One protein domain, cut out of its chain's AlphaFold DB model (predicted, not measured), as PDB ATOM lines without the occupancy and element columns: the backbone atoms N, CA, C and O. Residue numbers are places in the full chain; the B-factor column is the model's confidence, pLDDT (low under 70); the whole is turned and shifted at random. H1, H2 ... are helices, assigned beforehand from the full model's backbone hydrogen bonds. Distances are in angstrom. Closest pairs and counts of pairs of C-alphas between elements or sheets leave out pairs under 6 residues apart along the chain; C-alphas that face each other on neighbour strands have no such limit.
ATOM      1  N   ALA A   2      87.154 170.300 138.787       65.62
ATOM      2  CA  ALA A   2      88.413 171.057 138.651       65.62
ATOM      3  C   ALA A   2      89.509 170.698 139.682       65.62
ATOM      4  O   ALA A   2      90.693 170.799 139.375       65.62
ATOM      5  N   SER A   3      89.131 170.239 140.881       72.25
ATOM      6  CA  SER A   3      90.059 169.933 141.983       72.25
ATOM      7  C   SER A   3      91.041 168.807 141.653       72.25
ATOM      8  O   SER A   3      92.242 168.953 141.868       72.25
ATOM      9  N   HIS A   4      90.555 167.715 141.061       77.38
ATOM     10  CA  HIS A   4      91.379 166.549 140.734       77.38
ATOM     11  C   HIS A   4      92.483 166.885 139.718       77.38
ATOM     12  O   HIS A   4      93.610 166.407 139.830       77.38
ATOM     13  N   ARG A   5      92.192 167.773 138.757       82.69
ATOM     14  CA  ARG A   5      93.167 168.219 137.750       82.69
ATOM     15  C   ARG A   5      94.294 169.038 138.376       82.69
ATOM     16  O   ARG A   5      95.450 168.862 138.001       82.69
ATOM     17  N   THR A   6      93.968 169.891 139.348       83.38
ATOM     18  CA  THR A   6      94.960 170.663 140.109       83.38
ATOM     19  C   THR A   6      95.839 169.754 140.960       83.38
ATOM     20  O   THR A   6      97.049 169.948 140.978       83.38
ATOM     21  N   ILE A   7      95.261 168.735 141.603       83.50
ATOM     22  CA  ILE A   7      96.024 167.760 142.393       83.50
ATOM     23  C   ILE A   7      96.991 166.995 141.488       83.50
ATOM     24  O   ILE A   7      98.185 166.989 141.760       83.50
ATOM     25  N   HIS A   8      96.529 166.444 140.362       84.88
ATOM     26  CA  HIS A   8      97.421 165.749 139.427       84.88
ATOM     27  C   HIS A   8      98.526 166.650 138.873       84.88
ATOM     28  O   HIS A   8      99.676 166.222 138.761       84.88
ATOM     29  N   PHE A   9      98.198 167.898 138.537       85.25
ATOM     30  CA  PHE A   9      99.191 168.868 138.087       85.25
ATOM     31  C   PHE A   9     100.232 169.152 139.175       85.25
ATOM     32  O   PHE A   9     101.428 169.122 138.889       85.25
ATOM     33  N   ALA A  10      99.790 169.356 140.419       82.62
ATOM     34  CA  ALA A  10     100.664 169.579 141.562       82.62
ATOM     35  C   ALA A  10     101.552 168.359 141.843       82.62
ATOM     36  O   ALA A  10     102.763 168.518 141.974       82.62
ATOM     37  N   THR A  11     100.996 167.145 141.867       82.50
ATOM     38  CA  THR A  11     101.759 165.904 142.074       82.50
ATOM     39  C   THR A  11     102.825 165.739 140.998       82.50
ATOM     40  O   THR A  11     103.993 165.533 141.314       82.50
ATOM     41  N   ARG A  12     102.457 165.914 139.725       84.69
ATOM     42  CA  ARG A  12     103.408 165.828 138.613       84.69
ATOM     43  C   ARG A  12     104.491 166.900 138.718       84.69
ATOM     44  O   ARG A  12     105.663 166.583 138.574       84.69
ATOM     45  N   SER A  13     104.124 168.145 139.016       82.94
ATOM     46  CA  SER A  13     105.096 169.228 139.189       82.94
ATOM     47  C   SER A  13     106.066 168.970 140.344       82.94
ATOM     48  O   SER A  13     107.222 169.362 140.241       82.94
ATOM     49  N   ASN A  14     105.615 168.323 141.422       81.00
ATOM     50  CA  ASN A  14     106.480 167.936 142.538       81.00
ATOM     51  C   ASN A  14     107.423 166.791 142.148       81.00
ATOM     52  O   ASN A  14     108.609 166.876 142.438       81.00
ATOM     53  N   ILE A  15     106.935 165.767 141.438       82.19
ATOM     54  CA  ILE A  15     107.771 164.650 140.961       82.19
ATOM     55  C   ILE A  15     108.839 165.139 139.970       82.19
ATOM     56  O   ILE A  15     109.985 164.707 140.040       82.19
ATOM     57  N   LEU A  16     108.484 166.061 139.067       83.56
ATOM     58  CA  LEU A  16     109.429 166.641 138.105       83.56
ATOM     59  C   LEU A  16     110.390 167.665 138.732       83.56
ATOM     60  O   LEU A  16     111.324 168.093 138.058       83.56
ATOM     61  N   ASN A  17     110.184 168.083 139.984       82.69
ATOM     62  CA  ASN A  17     111.092 168.987 140.678       82.69
ATOM     63  C   ASN A  17     112.052 168.173 141.563       82.69
ATOM     64  O   ASN A  17     111.700 167.826 142.691       82.69
ATOM     65  N   PRO A  18     113.291 167.891 141.117       80.94
ATOM     66  CA  PRO A  18     114.192 166.995 141.840       80.94
ATOM     67  C   PRO A  18     114.723 167.603 143.142       80.94
ATOM     68  O   PRO A  18     115.512 166.966 143.829       80.94
ATOM     69  N   LYS A  19     114.327 168.828 143.508       81.56
ATOM     70  CA  LYS A  19     114.854 169.534 144.678       81.56
ATOM     71  C   LYS A  19     114.614 168.760 145.971       81.56
ATOM     72  O   LYS A  19     115.527 168.662 146.784       81.56
ATOM     73  N   LEU A  20     113.419 168.188 146.141       79.69
ATOM     74  CA  LEU A  20     113.105 167.347 147.300       79.69
ATOM     75  C   LEU A  20     113.924 166.055 147.284       79.69
ATOM     76  O   LEU A  20     114.538 165.716 148.289       79.69
ATOM     77  N   THR A  21     113.996 165.374 146.141       81.19
ATOM     78  CA  THR A  21     114.772 164.135 145.994       81.19
ATOM     79  C   THR A  21     116.254 164.352 146.295       81.19
ATOM     80  O   THR A  21     116.842 163.589 147.055       81.19
ATOM     81  N   ILE A  22     116.848 165.423 145.762       84.56
ATOM     82  CA  ILE A  22     118.249 165.794 146.003       84.56
ATOM     83  C   ILE A  22     118.464 166.159 147.474       84.56
ATOM     84  O   ILE A  22     119.466 165.752 148.050       84.56
ATOM     85  N   PHE A  23     117.526 166.880 148.101       84.25
ATOM     86  CA  PHE A  23     117.593 167.185 149.532       84.25
ATOM     87  C   PHE A  23     117.652 165.900 150.365       84.25
ATOM     88  O   PHE A  23     118.585 165.708 151.138       84.25
ATOM     89  N   PHE A  24     116.715 164.974 150.163       82.56
ATOM     90  CA  PHE A  24     116.730 163.701 150.884       82.56
ATOM     91  C   PHE A  24     118.000 162.898 150.615       82.56
ATOM     92  O   PHE A  24     118.592 162.378 151.553       82.56
ATOM     93  N   PHE A  25     118.471 162.853 149.369       81.62
ATOM     94  CA  PHE A  25     119.705 162.152 149.024       81.62
ATOM     95  C   PHE A  25     120.951 162.773 149.677       81.62
ATOM     96  O   PHE A  25     121.862 162.049 150.063       81.62
ATOM     97  N   ALA A  26     120.989 164.097 149.842       82.62
ATOM     98  CA  ALA A  26     122.105 164.797 150.472       82.62
ATOM     99  C   ALA A  26     122.079 164.720 152.009       82.62
ATOM    100  O   ALA A  26     123.139 164.649 152.632       82.62
ATOM    101  N   PHE A  27     120.890 164.738 152.622       81.75
ATOM    102  CA  PHE A  27     120.737 164.853 154.076       81.75
ATOM    103  C   PHE A  27     120.409 163.528 154.780       81.75
ATOM    104  O   PHE A  27     120.908 163.315 155.878       81.75
ATOM    105  N   LEU A  28     119.640 162.602 154.186       80.00
ATOM    106  CA  LEU A  28     119.311 161.319 154.840       80.00
ATOM    107  C   LEU A  28     120.533 160.466 155.191       80.00
ATOM    108  O   LEU A  28     120.553 159.934 156.300       80.00
ATOM    109  N   PRO A  29     121.561 160.338 154.326       77.06
ATOM    110  CA  PRO A  29     122.756 159.577 154.679       77.06
ATOM    111  C   PRO A  29     123.519 160.151 155.867       77.06
ATOM    112  O   PRO A  29     124.203 159.405 156.551       77.06
ATOM    113  N   GLN A  30     123.367 161.444 156.163       79.06
ATOM    114  CA  GLN A  30     124.001 162.070 157.326       79.06
ATOM    115  C   GLN A  30     123.350 161.639 158.652       79.06
ATOM    116  O   GLN A  30     123.959 161.791 159.705       79.06
ATOM    117  N   PHE A  31     122.128 161.093 158.612       75.44
ATOM    118  CA  PHE A  31     121.384 160.634 159.790       75.44
ATOM    119  C   PHE A  31     121.476 159.119 160.028       75.44
ATOM    120  O   PHE A  31     120.857 158.618 160.969       75.44
ATOM    121  N   VAL A  32     122.211 158.380 159.187       75.25
ATOM    122  CA  VAL A  32     122.333 156.917 159.264       75.25
ATOM    123  C   VAL A  32     123.806 156.517 159.336       75.25
ATOM    124  O   VAL A  32     124.631 157.001 158.567       75.25
ATOM    125  N   SER A  33     124.143 155.616 160.258       71.69
ATOM    126  CA  SER A  33     125.490 155.060 160.416       71.69
ATOM    127  C   SER A  33     125.916 154.267 159.178       71.69
ATOM    128  O   SER A  33     125.203 153.375 158.727       71.69
ATOM    129  N   THR A  34     127.121 154.518 158.661       65.81
ATOM    130  CA  THR A  34     127.648 153.840 157.458       65.81
ATOM    131  C   THR A  34     127.935 152.344 157.646       65.81
ATOM    132  O   THR A  34     128.148 151.648 156.660       65.81
ATOM    133  N   ASN A  35     127.939 151.841 158.886       67.06
ATOM    134  CA  ASN A  35     128.308 150.459 159.227       67.06
ATOM    135  C   ASN A  35     127.110 149.520 159.480       67.06
ATOM    136  O   ASN A  35     127.318 148.378 159.887       67.06
ATOM    137  N   GLU A  36     125.868 149.960 159.256       65.50
ATOM    138  CA  GLU A  36     124.678 149.123 159.459       65.50
ATOM    139  C   GLU A  36     124.198 148.453 158.157       65.50
ATOM    140  O   GLU A  36     123.904 149.148 157.181       65.50
ATOM    141  N   PRO A  37     124.009 147.116 158.136       68.94
ATOM    142  CA  PRO A  37     123.425 146.402 156.991       68.94
ATOM    143  C   PRO A  37     122.010 146.881 156.614       68.94
ATOM    144  O   PRO A  37     121.535 146.621 155.511       68.94
ATOM    145  N   SER A  38     121.326 147.578 157.527       73.69
ATOM    146  CA  SER A  38     119.943 148.058 157.427       73.69
ATOM    147  C   SER A  38     119.814 149.552 157.085       73.69
ATOM    148  O   SER A  38     118.754 150.146 157.305       73.69
ATOM    149  N   ALA A  39     120.850 150.174 156.508       77.75
ATOM    150  CA  ALA A  39     120.850 151.610 156.212       77.75
ATOM    151  C   ALA A  39     119.680 152.066 155.312       77.75
ATOM    152  O   ALA A  39     119.039 153.078 155.595       77.75
ATOM    153  N   VAL A  40     119.345 151.303 154.262       82.31
ATOM    154  CA  VAL A  40     118.259 151.653 153.322       82.31
ATOM    155  C   VAL A  40     116.872 151.637 153.995       82.31
ATOM    156  O   VAL A  40     116.167 152.645 153.895       82.31
ATOM    157  N   PRO A  41     116.462 150.575 154.723       84.69
ATOM    158  CA  PRO A  41     115.234 150.596 155.520       84.69
ATOM    159  C   PRO A  41     115.144 151.783 156.487       84.69
ATOM    160  O   PRO A  41     114.093 152.418 156.578       84.69
ATOM    161  N   ARG A  42     116.249 152.132 157.163       83.38
ATOM    162  CA  ARG A  42     116.282 153.256 158.106       83.38
ATOM    163  C   ARG A  42     116.094 154.607 157.412       83.38
ATOM    164  O   ARG A  42     115.362 155.459 157.910       83.38
ATOM    165  N   MET A  43     116.700 154.801 156.239       83.75
ATOM    166  CA  MET A  43     116.486 156.001 155.421       83.75
ATOM    167  C   MET A  43     115.025 156.137 154.974       83.75
ATOM    168  O   MET A  43     114.482 157.245 154.991       83.75
ATOM    169  N   LEU A  44     114.377 155.030 154.594       85.56
ATOM    170  CA  LEU A  44     112.959 155.026 154.213       85.56
ATOM    171  C   LEU A  44     112.051 155.374 155.399       85.56
ATOM    172  O   LEU A  44     111.130 156.172 155.237       85.56
ATOM    173  N   GLU A  45     112.338 154.842 156.588       87.44
ATOM    174  CA  GLU A  45     111.622 155.177 157.825       87.44
ATOM    175  C   GLU A  45     111.724 156.678 158.140       87.44
ATOM    176  O   GLU A  45     110.705 157.351 158.307       87.44
ATOM    177  N   LEU A  46     112.942 157.233 158.139       87.44
ATOM    178  CA  LEU A  46     113.170 158.662 158.387       87.44
ATOM    179  C   LEU A  46     112.475 159.544 157.338       87.44
ATOM    180  O   LEU A  46     111.878 160.567 157.683       87.44
ATOM    181  N   SER A  47     112.496 159.125 156.071       87.00
ATOM    182  CA  SER A  47     111.774 159.806 154.988       87.00
ATOM    183  C   SER A  47     110.270 159.808 155.232       87.00
ATOM    184  O   SER A  47     109.627 160.847 155.089       87.00
ATOM    185  N   ALA A  48     109.702 158.668 155.632       89.06
ATOM    186  CA  ALA A  48     108.277 158.536 155.910       89.06
ATOM    187  C   ALA A  48     107.845 159.427 157.084       89.06
ATOM    188  O   ALA A  48     106.835 160.126 156.981       89.06
ATOM    189  N   VAL A  49     108.638 159.474 158.161       91.25
ATOM    190  CA  VAL A  49     108.393 160.371 159.302       91.25
ATOM    191  C   VAL A  49     108.430 161.832 158.859       91.25
ATOM    192  O   VAL A  49     107.507 162.592 159.157       91.25
ATOM    193  N   PHE A  50     109.447 162.231 158.094       88.31
ATOM    194  CA  PHE A  50     109.535 163.595 157.578       88.31
ATOM    195  C   PHE A  50     108.345 163.943 156.671       88.31
ATOM    196  O   PHE A  50     107.773 165.032 156.789       88.31
ATOM    197  N   MET A  51     107.940 163.031 155.782       88.94
ATOM    198  CA  MET A  51     106.777 163.219 154.912       88.94
ATOM    199  C   MET A  51     105.487 163.368 155.722       88.94
ATOM    200  O   MET A  51     104.682 164.243 155.406       88.94
ATOM    201  N   LEU A  52     105.308 162.579 156.785       93.19
ATOM    202  CA  LEU A  52     104.153 162.675 157.678       93.19
ATOM    203  C   LEU A  52     104.100 164.033 158.384       93.19
ATOM    204  O   LEU A  52     103.064 164.697 158.361       93.19
ATOM    205  N   VAL A  53     105.217 164.480 158.961       93.81
ATOM    206  CA  VAL A  53     105.298 165.795 159.618       93.81
ATOM    207  C   VAL A  53     105.021 166.913 158.614       93.81
ATOM    208  O   VAL A  53     104.209 167.797 158.883       93.81
ATOM    209  N   THR A  54     105.627 166.845 157.427       90.56
ATOM    210  CA  THR A  54     105.407 167.816 156.344       90.56
ATOM    211  C   THR A  54     103.937 167.867 155.933       90.56
ATOM    212  O   THR A  54     103.371 168.949 155.772       90.56
ATOM    213  N   PHE A  55     103.295 166.704 155.807       91.31
ATOM    214  CA  PHE A  55     101.878 166.605 155.481       91.31
ATOM    215  C   PHE A  55     100.995 167.230 156.564       91.31
ATOM    216  O   PHE A  55     100.113 168.021 156.235       91.31
ATOM    217  N   ILE A  56     101.251 166.939 157.844       96.38
ATOM    218  CA  ILE A  56     100.502 167.521 158.969       96.38
ATOM    219  C   ILE A  56     100.645 169.043 158.969       96.38
ATOM    220  O   ILE A  56      99.643 169.757 159.009       96.38
ATOM    221  N   VAL A  57     101.875 169.546 158.867       95.69
ATOM    222  CA  VAL A  57     102.162 170.985 158.871       95.69
ATOM    223  C   VAL A  57     101.452 171.680 157.708       95.69
ATOM    224  O   VAL A  57     100.734 172.657 157.924       95.69
ATOM    225  N   PHE A  58     101.571 171.163 156.482       92.12
ATOM    226  CA  PHE A  58     100.876 171.743 155.331       92.12
ATOM    227  C   PHE A  58      99.358 171.586 155.393       92.12
ATOM    228  O   PHE A  58      98.649 172.485 154.939       92.12
ATOM    229  N   GLY A  59      98.848 170.508 155.985       92.56
ATOM    230  CA  GLY A  59      97.424 170.339 156.258       92.56
ATOM    231  C   GLY A  59      96.898 171.434 157.185       92.56
ATOM    232  O   GLY A  59      95.922 172.106 156.849       92.56
ATOM    233  N   VAL A  60      97.590 171.682 158.301       95.44
ATOM    234  CA  VAL A  60      97.252 172.752 159.255       95.44
ATOM    235  C   VAL A  60      97.310 174.123 158.581       95.44
ATOM    236  O   VAL A  60      96.343 174.884 158.664       95.44
ATOM    237  N   TYR A  61      98.389 174.424 157.850       92.81
ATOM    238  CA  TYR A  61      98.488 175.665 157.077       92.81
ATOM    239  C   TYR A  61      97.362 175.796 156.049       92.81
ATOM    240  O   TYR A  61      96.812 176.883 155.893       92.81
ATOM    241  N   GLY A  62      96.995 174.713 155.364       91.62
ATOM    242  CA  GLY A  62      95.923 174.696 154.373       91.62
ATOM    243  C   GLY A  62      94.554 174.988 154.983       91.62
ATOM    244  O   GLY A  62      93.815 175.817 154.452       91.62
ATOM    245  N   VAL A  63      94.233 174.368 156.122       92.12
ATOM    246  CA  VAL A  63      92.984 174.622 156.862       92.12
ATOM    247  C   VAL A  63      92.940 176.061 157.369       92.12
ATOM    248  O   VAL A  63      91.938 176.751 157.173       92.12
ATOM    249  N   PHE A  64      94.032 176.547 157.960       92.44
ATOM    250  CA  PHE A  64      94.129 177.927 158.434       92.44
ATOM    251  C   PHE A  64      94.029 178.942 157.284       92.44
ATOM    252  O   PHE A  64      93.312 179.937 157.371       92.44
ATOM    253  N   ALA A  65      94.685 178.671 156.154       90.06
ATOM    254  CA  ALA A  65      94.569 179.503 154.964       90.06
ATOM    255  C   ALA A  65      93.132 179.508 154.429       90.06
ATOM    256  O   ALA A  65      92.632 180.564 154.049       90.06
ATOM    257  N   ALA A  66      92.449 178.358 154.424       88.19
ATOM    258  CA  ALA A  66      91.062 178.254 153.986       88.19
ATOM    259  C   ALA A  66      90.098 179.026 154.902       88.19
ATOM    260  O   ALA A  66      89.201 179.696 154.387       88.19
ATOM    261  N   SER A  67      90.300 178.993 156.226       88.06
ATOM    262  CA  SER A  67      89.450 179.733 157.172       88.06
ATOM    263  C   SER A  67      89.604 181.248 157.017       88.06
ATOM    264  O   SER A  67      88.614 181.981 156.993       88.06
ATOM    265  N   VAL A  68      90.834 181.725 156.820       87.69
ATOM    266  CA  VAL A  68      91.141 183.157 156.689       87.69
ATOM    267  C   VAL A  68      90.890 183.679 155.264       87.69
ATOM    268  O   VAL A  68      90.686 184.882 155.064       87.69
ATOM    269  N   ARG A  69      90.822 182.791 154.260       86.88
ATOM    270  CA  ARG A  69      90.644 183.138 152.840       86.88
ATOM    271  C   ARG A  69      89.472 184.081 152.604       86.88
ATOM    272  O   ARG A  69      89.638 185.075 151.905       86.88
ATOM    273  N   ASN A  70      88.299 183.787 153.158       82.38
ATOM    274  CA  ASN A  70      87.100 184.588 152.892       82.38
ATOM    275  C   ASN A  70      87.223 186.006 153.473       82.38
ATOM    276  O   ASN A  70      86.798 186.969 152.836       82.38
ATOM    277  N   GLN A  71      87.883 186.154 154.624       82.06
ATOM    278  CA  GLN A  71      88.109 187.454 155.260       82.06
ATOM    279  C   GLN A  71      89.152 188.303 154.519       82.06
ATOM    280  O   GLN A  71      89.032 189.527 154.457       82.06
ATOM    281  N   VAL A  72      90.166 187.662 153.935       83.25
ATOM    282  CA  VAL A  72      91.221 188.349 153.173       83.25
ATOM    283  C   VAL A  72      90.757 188.700 151.761       83.25
ATOM    284  O   VAL A  72      90.966 189.822 151.308       83.25
TER     285      VAL A  72
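This is residues 2 to 72 of the 102 residues of the protein "LysE family transporter" of Chloroflexia bacterium (UniProt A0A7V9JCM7). One long helix, H3, makes one arm of an open V, and H1 then H2 make the other; they meet near the H2 to H3 link. The 71 printed residues, all helix in class, have three named helices, H1, H2, H3, and no named strand. The whole spans 54 by 23 by 17 A and is only just loose, close to extended, with a radius of gyration of the C-alphas of 16.6 A.

H3, residues 39 to 72, touches H2, residues 19 to 31, through residues 43 to 47 and 24 to 29 alone; the closest C-alphas, Leu 28 and Met 43, are 6.0 A apart. They run opposite ways at a steep tilt of 49 degrees. H1, residues 2 to 15, is apart from H3 and only just apart from H2, at 8.2 A. Every O i to N i+4 pair is within hydrogen-bond range in H1, 6 of 9 in H2, 28 of 30 in H3.

H3 runs 47.3 A to C-alpha 72 at (91.221, 188.349, 153.173), with a kink of 30 degrees near residue 66. H1 runs 20.5 A from C-alpha 2 at (88.413, 171.057, 138.651), H2 18.7 A.

The printed part has no cut and no long link. Residues 2 and 34 to 37 have pLDDT under 70.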